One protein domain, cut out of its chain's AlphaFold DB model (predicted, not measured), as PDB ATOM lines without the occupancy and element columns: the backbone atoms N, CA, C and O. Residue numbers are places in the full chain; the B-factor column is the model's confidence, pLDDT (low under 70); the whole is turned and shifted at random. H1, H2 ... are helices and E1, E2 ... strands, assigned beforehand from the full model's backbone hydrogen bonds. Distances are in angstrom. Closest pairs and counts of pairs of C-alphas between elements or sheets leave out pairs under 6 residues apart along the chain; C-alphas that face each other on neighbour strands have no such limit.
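Overview. This is residues 488 to 563 of the 756 residues of the protein "Phosphorylated CTD interacting factor" of Naegleria gruberi (UniProt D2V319). A strongly twisted sheet of three strands has one face crossed by H2, while H1 leads off from the end of E3 and stands up from that same face. No named helix covers the other face. The 76 printed residues hold E1, E2, E3, H1 and H2 in that order, class mixed, helices and strands; the sheet's order is E1, E2, E3, antiparallel. The whole is compact, with a radius of gyration of the C-alphas of 12.8 A and spans of 33 by 32 by 26 A.

Along the chain. E1, residues 491 to 498, is 22.8 A long and begins at C-alpha 491 (30.196, 111.599, -69.593). E2 is residues 505 to 512, 22.7 A. E3, residues 515 to 523, 23.5 A, bends by 63 degrees at residue 518. H1, residues 524 to 538, spans 20.4 A. H2, residues 548 to 563, spans 22.8 A and ends at C-alpha 563 (11.805, 101.586, -57.386).

Arrangement. The strands form a meander, each the antiparallel neighbour of the one before. In the hairpin E1 and E2, N 494 and O 509 are 2.9 A apart; in the hairpin E2 and E3, N 508 and O 520 are 2.9 A apart, both within hydrogen-bond range. With both helices on the same face, the domain has two layers. H2 runs across the strands, at 86 degrees to E1 on the local plane, at a height over the sheet of 9.3 A; the closest C-alphas of E1 and H2 are Ile 493 and Pro 549, 5.9 A. H1 stands up from the sheet, its line rising 52 degrees; its closest C-alphas with E2 are Leu 524 and Leu 505, 4.8 A. H1 and H2 only just touch, with 3 pairs of C-alphas within 8 A, the closest Tyr 534 and Phe 548, 7.2 A, at a steep tilt of 65 degrees, opposite ways. In H1 and H2 every O i to N i+4 pair is within hydrogen-bond range.

Size, cuts and confidence. The C-alphas farthest apart, Ser 502 and Glu 540, are 36.0 A apart. The printed part has no cut and no long link. Residues 488 to 489 and 501 to 502 are under pLDDT 70.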
ATOM      1  N   GLU A 488      31.030 114.104 -74.725       64.56
ATOM      2  CA  GLU A 488      31.049 112.627 -74.709       64.56
ATOM      3  C   GLU A 488      32.333 112.062 -74.062       64.56
ATOM      4  O   GLU A 488      32.391 110.892 -73.706       64.56
ATOM      5  N   SER A 489      33.375 112.886 -73.902       68.12
ATOM      6  CA  SER A 489      34.609 112.561 -73.179       68.12
ATOM      7  C   SER A 489      34.541 112.778 -71.663       68.12
ATOM      8  O   SER A 489      35.342 112.185 -70.943       68.12
ATOM      9  N   GLU A 490      33.628 113.617 -71.163       78.44
ATOM     10  CA  GLU A 490      33.392 113.769 -69.720       78.44
ATOM     11  C   GLU A 490      32.386 112.734 -69.209       78.44
ATOM     12  O   GLU A 490      32.622 112.161 -68.150       78.44
ATOM     13  N   TRP A 491      31.288 112.516 -69.948       87.38
ATOM     14  CA  TRP A 491      30.196 111.599 -69.593       87.38
ATOM     15  C   TRP A 491      29.938 110.657 -70.765       87.38
ATOM     16  O   TRP A 491      29.331 111.052 -71.759       87.38
ATOM     17  N   LEU A 492      30.411 109.416 -70.638       92.38
ATOM     18  CA  LEU A 492      30.368 108.397 -71.690       92.38
ATOM     19  C   LEU A 492      29.571 107.181 -71.222       92.38
ATOM     20  O   LEU A 492      29.899 106.604 -70.185       92.38
ATOM     21  N   ILE A 493      28.598 106.732 -72.017       95.44
ATOM     22  CA  ILE A 493      28.023 105.391 -71.849       95.44
ATOM     23  C   ILE A 493      28.789 104.392 -72.714       95.44
ATOM     24  O   ILE A 493      28.975 104.616 -73.911       95.44
ATOM     25  N   LYS A 494      29.189 103.262 -72.126       95.19
ATOM     26  CA  LYS A 494      29.667 102.085 -72.863       95.19
ATOM     27  C   LYS A 494      28.672 100.936 -72.744       95.19
ATOM     28  O   LYS A 494      27.988 100.791 -71.733       95.19
ATOM     29  N   LEU A 495      28.645 100.111 -73.786       96.12
ATOM     30  CA  LEU A 495      27.915  98.851 -73.838       96.12
ATOM     31  C   LEU A 495      28.942  97.724 -73.994       96.12
ATOM     32  O   LEU A 495      29.624  97.659 -75.018       96.12
ATOM     33  N   GLU A 496      29.077  96.869 -72.982       93.75
ATOM     34  CA  GLU A 496      29.879  95.640 -73.056       93.75
ATOM     35  C   GLU A 496      28.947  94.433 -73.188       93.75
ATOM     36  O   GLU A 496      27.947  94.338 -72.478       93.75
ATOM     37  N   TYR A 497      29.261  93.503 -74.091       90.94
ATOM     38  CA  TYR A 497      28.427  92.331 -74.364       90.94
ATOM     39  C   TYR A 497      29.134  91.052 -73.926       90.94
ATOM     40  O   TYR A 497      30.207  90.718 -74.430       90.94
ATOM     41  N   ILE A 498      28.499  90.308 -73.024       87.31
ATOM     42  CA  ILE A 498      28.946  88.991 -72.584       87.31
ATOM     43  C   ILE A 498      28.074  87.951 -73.290       87.31
ATOM     44  O   ILE A 498      26.965  87.649 -72.860       87.31
ATOM     45  N   GLU A 499      28.579  87.409 -74.399       79.12
ATOM     46  CA  GLU A 499      27.937  86.334 -75.171       79.12
ATOM     47  C   GLU A 499      28.472  84.953 -74.751       79.12
ATOM     48  O   GLU A 499      29.112  84.260 -75.544       79.12
ATOM     49  N   ASN A 500      28.259  84.566 -73.489       73.25
ATOM     50  CA  ASN A 500      28.532  83.198 -73.029       73.25
ATOM     51  C   ASN A 500      27.262  82.325 -73.108       73.25
ATOM     52  O   ASN A 500      26.149  82.846 -73.130       73.25
ATOM     53  N   ASP A 501      27.431  80.999 -73.147       64.50
ATOM     54  CA  ASP A 501      26.324  80.039 -73.320       64.50
ATOM     55  C   ASP A 501      25.394  79.914 -72.088       64.50
ATOM     56  O   ASP A 501      24.414  79.174 -72.142       64.50
ATOM     57  N   SER A 502      25.708  80.587 -70.971       66.31
ATOM     58  CA  SER A 502      24.984  80.468 -69.694       66.31
ATOM     59  C   SER A 502      24.113  81.676 -69.339       66.31
ATOM     60  O   SER A 502      22.976  81.476 -68.943       66.31
ATOM     61  N   GLU A 503      24.625  82.903 -69.473       70.00
ATOM     62  CA  GLU A 503      23.974  84.156 -69.054       70.00
ATOM     63  C   GLU A 503      24.285  85.282 -70.075       70.00
ATOM     64  O   GLU A 503      25.145  86.138 -69.827       70.00
ATOM     65  N   PRO A 504      23.647  85.295 -71.262       81.81
ATOM     66  CA  PRO A 504      23.906  86.303 -72.289       81.81
ATOM     67  C   PRO A 504      23.380  87.691 -71.877       81.81
ATOM     68  O   PRO A 504      22.169  87.948 -71.873       81.81
ATOM     69  N   LEU A 505      24.292  88.627 -71.578       88.75
ATOM     70  CA  LEU A 505      23.956  89.961 -71.056       88.75
ATOM     71  C   LEU A 505      24.743  91.122 -71.688       88.75
ATOM     72  O   LEU A 505      25.848  90.963 -72.203       88.75
ATOM     73  N   CYS A 506      24.155  92.316 -71.614       92.38
ATOM     74  CA  CYS A 506      24.781  93.608 -71.872       92.38
ATOM     75  C   CYS A 506      25.041  94.306 -70.531       92.38
ATOM     76  O   CYS A 506      24.123  94.446 -69.719       92.38
ATOM     77  N   ILE A 507      26.261  94.789 -70.311       94.12
ATOM     78  CA  ILE A 507      26.575  95.740 -69.244       94.12
ATOM     79  C   ILE A 507      26.448  97.148 -69.832       94.12
ATOM     80  O   ILE A 507      27.009  97.430 -70.890       94.12
ATOM     81  N   VAL A 508      25.687  98.016 -69.168       96.19
ATOM     82  CA  VAL A 508      25.549  99.438 -69.510       96.19
ATOM     83  C   VAL A 508      26.318 100.225 -68.456       96.19
ATOM     84  O   VAL A 508      25.852 100.345 -67.326       96.19
ATOM     85  N   GLU A 509      27.504 100.718 -68.802       96.50
ATOM     86  CA  GLU A 509      28.391 101.437 -67.880       96.50
ATOM     87  C   GLU A 509      28.375 102.940 -68.154       96.50
ATOM     88  O   GLU A 509      28.601 103.360 -69.290       96.50
ATOM     89  N   LEU A 510      28.201 103.751 -67.108       96.12
ATOM     90  CA  LEU A 510      28.429 105.192 -67.156       96.12
ATOM     91  C   LEU A 510      29.832 105.520 -66.640       96.12
ATOM     92  O   LEU A 510      30.176 105.214 -65.497       96.12
ATOM     93  N   TYR A 511      30.609 106.215 -67.466       94.12
ATOM     94  CA  TYR A 511      31.921 106.742 -67.120       94.12
ATOM     95  C   TYR A 511      31.866 108.242 -66.831       94.12
ATOM     96  O   TYR A 511      31.300 108.999 -67.619       94.12
ATOM     97  N   SER A 512      32.552 108.661 -65.765       91.12
ATOM     98  CA  SER A 512      32.925 110.052 -65.490       91.12
ATOM     99  C   SER A 512      34.429 110.128 -65.225       91.12
ATOM    100  O   SER A 512      34.977 109.310 -64.484       91.12
ATOM    101  N   GLU A 513      35.112 111.090 -65.851       87.62
ATOM    102  CA  GLU A 513      36.570 111.316 -65.720       87.62
ATOM    103  C   GLU A 513      37.433 110.050 -65.961       87.62
ATOM    104  O   GLU A 513      38.509 109.874 -65.394       87.62
ATOM    105  N   GLY A 514      36.955 109.140 -66.820       87.06
ATOM    106  CA  GLY A 514      37.621 107.869 -67.136       87.06
ATOM    107  C   GLY A 514      37.363 106.724 -66.144       87.06
ATOM    108  O   GLY A 514      37.834 105.612 -66.381       87.06
ATOM    109  N   THR A 515      36.584 106.955 -65.084       92.75
ATOM    110  CA  THR A 515      36.174 105.943 -64.093       92.75
ATOM    111  C   THR A 515      34.710 105.547 -64.276       92.75
ATOM    112  O   THR A 515      33.899 106.396 -64.635       92.75
ATOM    113  N   VAL A 516      34.351 104.283 -64.026       94.88
ATOM    114  CA  VAL A 516      32.940 103.856 -63.976       94.88
ATOM    115  C   VAL A 516      32.312 104.406 -62.698       94.88
ATOM    116  O   VAL A 516      32.842 104.180 -61.610       94.88
ATOM    117  N   VAL A 517      31.196 105.123 -62.826       95.31
ATOM    118  CA  VAL A 517      30.495 105.772 -61.701       95.31
ATOM    119  C   VAL A 517      29.056 105.290 -61.496       95.31
ATOM    120  O   VAL A 517      28.450 105.638 -60.480       95.31
ATOM    121  N   ASP A 518      28.530 104.496 -62.435       95.44
ATOM    122  CA  ASP A 518      27.277 103.736 -62.332       95.44
ATOM    123  C   ASP A 518      27.260 102.589 -63.362       95.44
ATOM    124  O   ASP A 518      27.924 102.689 -64.400       95.44
ATOM    125  N   SER A 519      26.506 101.514 -63.114       94.44
ATOM    126  CA  SER A 519      26.365 100.410 -64.076       94.44
ATOM    127  C   SER A 519      25.081  99.585 -63.923       94.44
ATOM    128  O   SER A 519      24.543  99.408 -62.832       94.44
ATOM    129  N   PHE A 520      24.614  99.021 -65.042       92.69
ATOM    130  CA  PHE A 520      23.497  98.072 -65.100       92.69
ATOM    131  C   PHE A 520      23.894  96.786 -65.823       92.69
ATOM    132  O   PHE A 520      24.686  96.820 -66.760       92.69
ATOM    133  N   LYS A 521      23.268  95.664 -65.452       90.44
ATOM    134  CA  LYS A 521      23.279  94.413 -66.226       90.44
ATOM    135  C   LYS A 521      21.897  94.202 -66.838       90.44
ATOM    136  O   LYS A 521      20.908  94.263 -66.122       90.44
ATOM    137  N   LEU A 522      21.819  93.945 -68.137       90.38
ATOM    138  CA  LEU A 522      20.566  93.772 -68.872       90.38
ATOM    139  C   LEU A 522      20.673  92.523 -69.748       90.38
ATOM    140  O   LEU A 522      21.587  92.438 -70.564       90.38
ATOM    141  N   ASN A 523      19.765  91.553 -69.618       88.06
ATOM    142  CA  ASN A 523      19.825  90.359 -70.476       88.06
ATOM    143  C   ASN A 523      19.671  90.728 -71.971       88.06
ATOM    144  O   ASN A 523      18.937  91.662 -72.318       88.06
ATOM    145  N   LEU A 524      20.360  90.015 -72.880       88.25
ATOM    146  CA  LEU A 524      20.393  90.388 -74.310       88.25
ATOM    147  C   LEU A 524      19.013  90.346 -74.988       88.25
ATOM    148  O   LEU A 524      18.800  91.006 -76.009       88.25
ATOM    149  N   VAL A 525      18.062  89.630 -74.384       88.31
ATOM    150  CA  VAL A 525      16.641  89.628 -74.743       88.31
ATOM    151  C   VAL A 525      16.054  91.043 -74.621       88.31
ATOM    152  O   VAL A 525      15.558  91.596 -75.603       88.31
ATOM    153  N   HIS A 526      16.152  91.665 -73.441       91.19
ATOM    154  CA  HIS A 526      15.622  93.011 -73.200       91.19
ATOM    155  C   HIS A 526      16.492  94.113 -73.811       91.19
ATOM    156  O   HIS A 526      15.954  95.137 -74.225       91.19
ATOM    157  N   PHE A 527      17.804  93.898 -73.949       93.56
ATOM    158  CA  PHE A 527      18.660  94.808 -74.713       93.56
ATOM    159  C   PHE A 527      18.182  94.938 -76.167       93.56
ATOM    160  O   PHE A 527      17.921  96.047 -76.633       93.56
ATOM    161  N   ASN A 528      17.999  93.816 -76.877       92.75
ATOM    162  CA  ASN A 528      17.526  93.856 -78.261       92.75
ATOM    163  C   ASN A 528      16.073  94.349 -78.366       92.75
ATOM    164  O   ASN A 528      15.773  95.087 -79.301       92.75
ATOM    165  N   LYS A 529      15.199  94.049 -77.391       94.81
ATOM    166  CA  LYS A 529      13.864  94.667 -77.291       94.81
ATOM    167  C   LYS A 529      13.949  96.197 -77.286       94.81
ATOM    168  O   LYS A 529      13.357  96.845 -78.144       94.81
ATOM    169  N   LEU A 530      14.698  96.770 -76.341       97.12
ATOM    170  CA  LEU A 530      14.821  98.222 -76.177       97.12
ATOM    171  C   LEU A 530      15.519  98.878 -77.375       97.12
ATOM    172  O   LEU A 530      15.102  99.952 -77.799       97.12
ATOM    173  N   ARG A 531      16.513  98.207 -77.971       96.56
ATOM    174  CA  ARG A 531      17.163  98.628 -79.221       96.56
ATOM    175  C   ARG A 531      16.171  98.708 -80.383       96.56
ATOM    176  O   ARG A 531      16.077  99.752 -81.019       96.56
ATOM    177  N   LEU A 532      15.417  97.639 -80.646       95.75
ATOM    178  CA  LEU A 532      14.427  97.584 -81.732       95.75
ATOM    179  C   LEU A 532      13.304  98.612 -81.533       95.75
ATOM    180  O   LEU A 532      12.873  99.260 -82.487       95.75
ATOM    181  N   LEU A 533      12.854  98.783 -80.288       96.75
ATOM    182  CA  LEU A 533      11.835  99.759 -79.914       96.75
ATOM    183  C   LEU A 533      12.331 101.201 -80.113       96.75
ATOM    184  O   LEU A 533      11.613 102.017 -80.687       96.75
ATOM    185  N   TYR A 534      13.575 101.497 -79.725       97.62
ATOM    186  CA  TYR A 534      14.220 102.783 -79.996       97.62
ATOM    187  C   TYR A 534      14.395 103.021 -81.503       97.62
ATOM    188  O   TYR A 534      14.007 104.077 -82.001       97.62
ATOM    189  N   GLN A 535      14.894 102.035 -82.259       95.56
ATOM    190  CA  GLN A 535      15.045 102.138 -83.717       95.56
ATOM    191  C   GLN A 535      13.717 102.489 -84.396       95.56
ATOM    192  O   GLN A 535      13.677 103.440 -85.171       95.56
ATOM    193  N   LYS A 536      12.620 101.800 -84.052       94.44
ATOM    194  CA  LYS A 536      11.281 102.060 -84.615       94.44
ATOM    195  C   LYS A 536      10.829 103.520 -84.449       94.44
ATOM    196  O   LYS A 536      10.131 104.032 -85.317       94.44
ATOM    197  N   HIS A 537      11.208 104.176 -83.349       94.44
ATOM    198  CA  HIS A 537      10.738 105.521 -82.987       94.44
ATOM    199  C   HIS A 537      11.737 106.657 -83.248       94.44
ATOM    200  O   HIS A 537      11.344 107.817 -83.150       94.44
ATOM    201  N   ASN A 538      12.997 106.349 -83.586       95.38
ATOM    202  CA  ASN A 538      14.070 107.341 -83.767       95.38
ATOM    203  C   ASN A 538      14.904 107.121 -85.046       95.38
ATOM    204  O   ASN A 538      15.953 107.745 -85.181       95.38
ATOM    205  N   GLN A 539      14.482 106.265 -85.989       93.69
ATOM    206  CA  GLN A 539      15.267 105.923 -87.192       93.69
ATOM    207  C   GLN A 539      15.728 107.145 -88.013       93.69
ATOM    208  O   GLN A 539      16.800 107.111 -88.611       93.69
ATOM    209  N   GLU A 540      14.939 108.222 -88.032       93.56
ATOM    210  CA  GLU A 540      15.262 109.473 -88.736       93.56
ATOM    211  C   GLU A 540      16.239 110.382 -87.961       93.56
ATOM    212  O   GLU A 540      16.846 111.274 -88.550       93.56
ATOM    213  N   ILE A 541      16.396 110.157 -86.651       92.50
ATOM    214  CA  ILE A 541      17.158 111.000 -85.714       92.50
ATOM    215  C   ILE A 541      18.507 110.356 -85.360       92.50
ATOM    216  O   ILE A 541      19.529 111.038 -85.334       92.50
ATOM    217  N   ASP A 542      18.520 109.046 -85.101       95.94
ATOM    218  CA  ASP A 542      19.706 108.274 -84.708       95.94
ATOM    219  C   ASP A 542      19.798 106.931 -85.470       95.94
ATOM    220  O   ASP A 542      19.695 105.856 -84.871       95.94
ATOM    221  N   PRO A 543      19.986 106.957 -86.807       94.38
ATOM    222  CA  PRO A 543      20.086 105.740 -87.621       94.38
ATOM    223  C   PRO A 543      21.303 104.865 -87.271       94.38
ATOM    224  O   PRO A 543      21.270 103.658 -87.505       94.38
ATOM    225  N   ASP A 544      22.355 105.459 -86.695       94.62
ATOM    226  CA  ASP A 544      23.609 104.788 -86.328       94.62
ATOM    227  C   ASP A 544      23.636 104.270 -84.871       94.62
ATOM    228  O   ASP A 544      24.626 103.659 -84.468       94.62
ATOM    229  N   LEU A 545      22.587 104.516 -84.071       95.44
ATOM    230  CA  LEU A 545      22.510 104.177 -82.638       95.44
ATOM    231  C   LEU A 545      23.628 104.779 -81.762       95.44
ATOM    232  O   LEU A 545      24.136 104.137 -80.840       95.44
ATOM    233  N   LYS A 546      23.997 106.036 -82.027       94.19
ATOM    234  CA  LYS A 546      24.981 106.820 -81.254       94.19
ATOM    235  C   LYS A 546      24.367 107.487 -80.020       94.19
ATOM    236  O   LYS A 546      25.039 107.655 -79.007       94.19
ATOM    237  N   ILE A 547      23.089 107.854 -80.096       95.69
ATOM    238  CA  ILE A 547      22.311 108.493 -79.025       95.69
ATOM    239  C   ILE A 547      21.649 107.422 -78.137       95.69
ATOM    240  O   ILE A 547      21.507 107.615 -76.925       95.69
ATOM    241  N   PHE A 548      21.308 106.265 -78.714       97.50
ATOM    242  CA  PHE A 548      20.706 105.119 -78.024       97.50
ATOM    243  C   PHE A 548      21.349 104.733 -76.672       97.50
ATOM    244  O   PHE A 548      20.585 104.592 -75.718       97.50
ATOM    245  N   PRO A 549      22.687 104.605 -76.502       97.50
ATOM    246  CA  PRO A 549      23.279 104.189 -75.223       97.50
ATOM    247  C   PRO A 549      22.945 105.144 -74.070       97.50
ATOM    248  O   PRO A 549      22.613 104.702 -72.971       97.50
ATOM    249  N   TYR A 550      22.947 106.451 -74.338       96.88
ATOM    250  CA  TYR A 550      22.574 107.492 -73.378       96.88
ATOM    251  C   TYR A 550      21.087 107.423 -73.001       96.88
ATOM    252  O   TYR A 550      20.728 107.508 -71.827       96.88
ATOM    253  N   ARG A 551      20.200 107.200 -73.981       97.56
ATOM    254  CA  ARG A 551      18.755 107.042 -73.726       97.56
ATOM    255  C   ARG A 551      18.432 105.728 -73.006       97.56
ATOM    256  O   ARG A 551      17.557 105.723 -72.145       97.56
ATOM    257  N   LEU A 552      19.166 104.651 -73.292       98.12
ATOM    258  CA  LEU A 552      19.080 103.374 -72.580       98.12
ATOM    259  C   LEU A 552      19.523 103.518 -71.117       98.12
ATOM    260  O   LEU A 552      18.802 103.080 -70.224       98.12
ATOM    261  N   TYR A 553      20.665 104.163 -70.861       97.56
ATOM    262  CA  TYR A 553      21.115 104.444 -69.498       97.56
ATOM    263  C   TYR A 553      20.091 105.299 -68.735       97.56
ATOM    264  O   TYR A 553      19.708 104.936 -67.626       97.56
ATOM    265  N   ALA A 554      19.596 106.388 -69.336       97.44
ATOM    266  CA  ALA A 554      18.610 107.266 -68.705       97.44
ATOM    267  C   ALA A 554      17.312 106.518 -68.338       97.44
ATOM    268  O   ALA A 554      16.827 106.635 -67.213       97.44
ATOM    269  N   LEU A 555      16.796 105.683 -69.246       97.56
ATOM    270  CA  LEU A 555      15.640 104.813 -69.007       97.56
ATOM    271  C   LEU A 555      15.862 103.858 -67.818       97.56
ATOM    272  O   LEU A 555      15.039 103.804 -66.902       97.56
ATOM    273  N   LEU A 556      16.971 103.109 -67.817       95.31
ATOM    274  CA  LEU A 556      17.286 102.149 -66.750       95.31
ATOM    275  C   LEU A 556      17.482 102.863 -65.404       95.31
ATOM    276  O   LEU A 556      16.917 102.449 -64.388       95.31
ATOM    277  N   ARG A 557      18.208 103.989 -65.401       95.19
ATOM    278  CA  ARG A 557      18.447 104.808 -64.208       95.19
ATOM    279  C   ARG A 557      17.165 105.412 -63.661       95.19
ATOM    280  O   ARG A 557      17.018 105.422 -62.440       95.19
ATOM    281  N   ARG A 558      16.225 105.843 -64.508       95.06
ATOM    282  CA  ARG A 558      14.918 106.361 -64.079       95.06
ATOM    283  C   ARG A 558      14.109 105.302 -63.339       95.06
ATOM    284  O   ARG A 558      13.737 105.524 -62.188       95.06
ATOM    285  N   TYR A 559      13.884 104.144 -63.964       92.50
ATOM    286  CA  TYR A 559      13.087 103.073 -63.359       92.50
ATOM    287  C   TYR A 559      13.739 102.510 -62.089       92.50
ATOM    288  O   TYR A 559      13.043 102.313 -61.095       92.50
ATOM    289  N   GLN A 560      15.066 102.350 -62.060       90.44
ATOM    290  CA  GLN A 560      15.756 101.940 -60.835       90.44
ATOM    291  C   GLN A 560      15.639 103.007 -59.732       90.44
ATOM    292  O   GLN A 560      15.353 102.680 -58.591       90.44
ATOM    293  N   THR A 561      15.789 104.298 -60.051       92.06
ATOM    294  CA  THR A 561      15.640 105.396 -59.067       92.06
ATOM    295  C   THR A 561      14.240 105.447 -58.444       92.06
ATOM    296  O   THR A 561      14.095 105.669 -57.238       92.06
ATOM    297  N   PHE A 562      13.214 105.213 -59.263       89.56
ATOM    298  CA  PHE A 562      11.821 105.147 -58.832       89.56
ATOM    299  C   PHE A 562      11.555 103.975 -57.879       89.56
ATOM    300  O   PHE A 562      10.934 104.175 -56.838       89.56
ATOM    301  N   PHE A 563      12.054 102.777 -58.199       82.69
ATOM    302  CA  PHE A 563      11.805 101.586 -57.386       82.69
ATOM    303  C   PHE A 563      12.687 101.481 -56.133       82.69
ATOM    304  O   PHE A 563      12.192 101.043 -55.106       82.69
TER     305      PHE A 563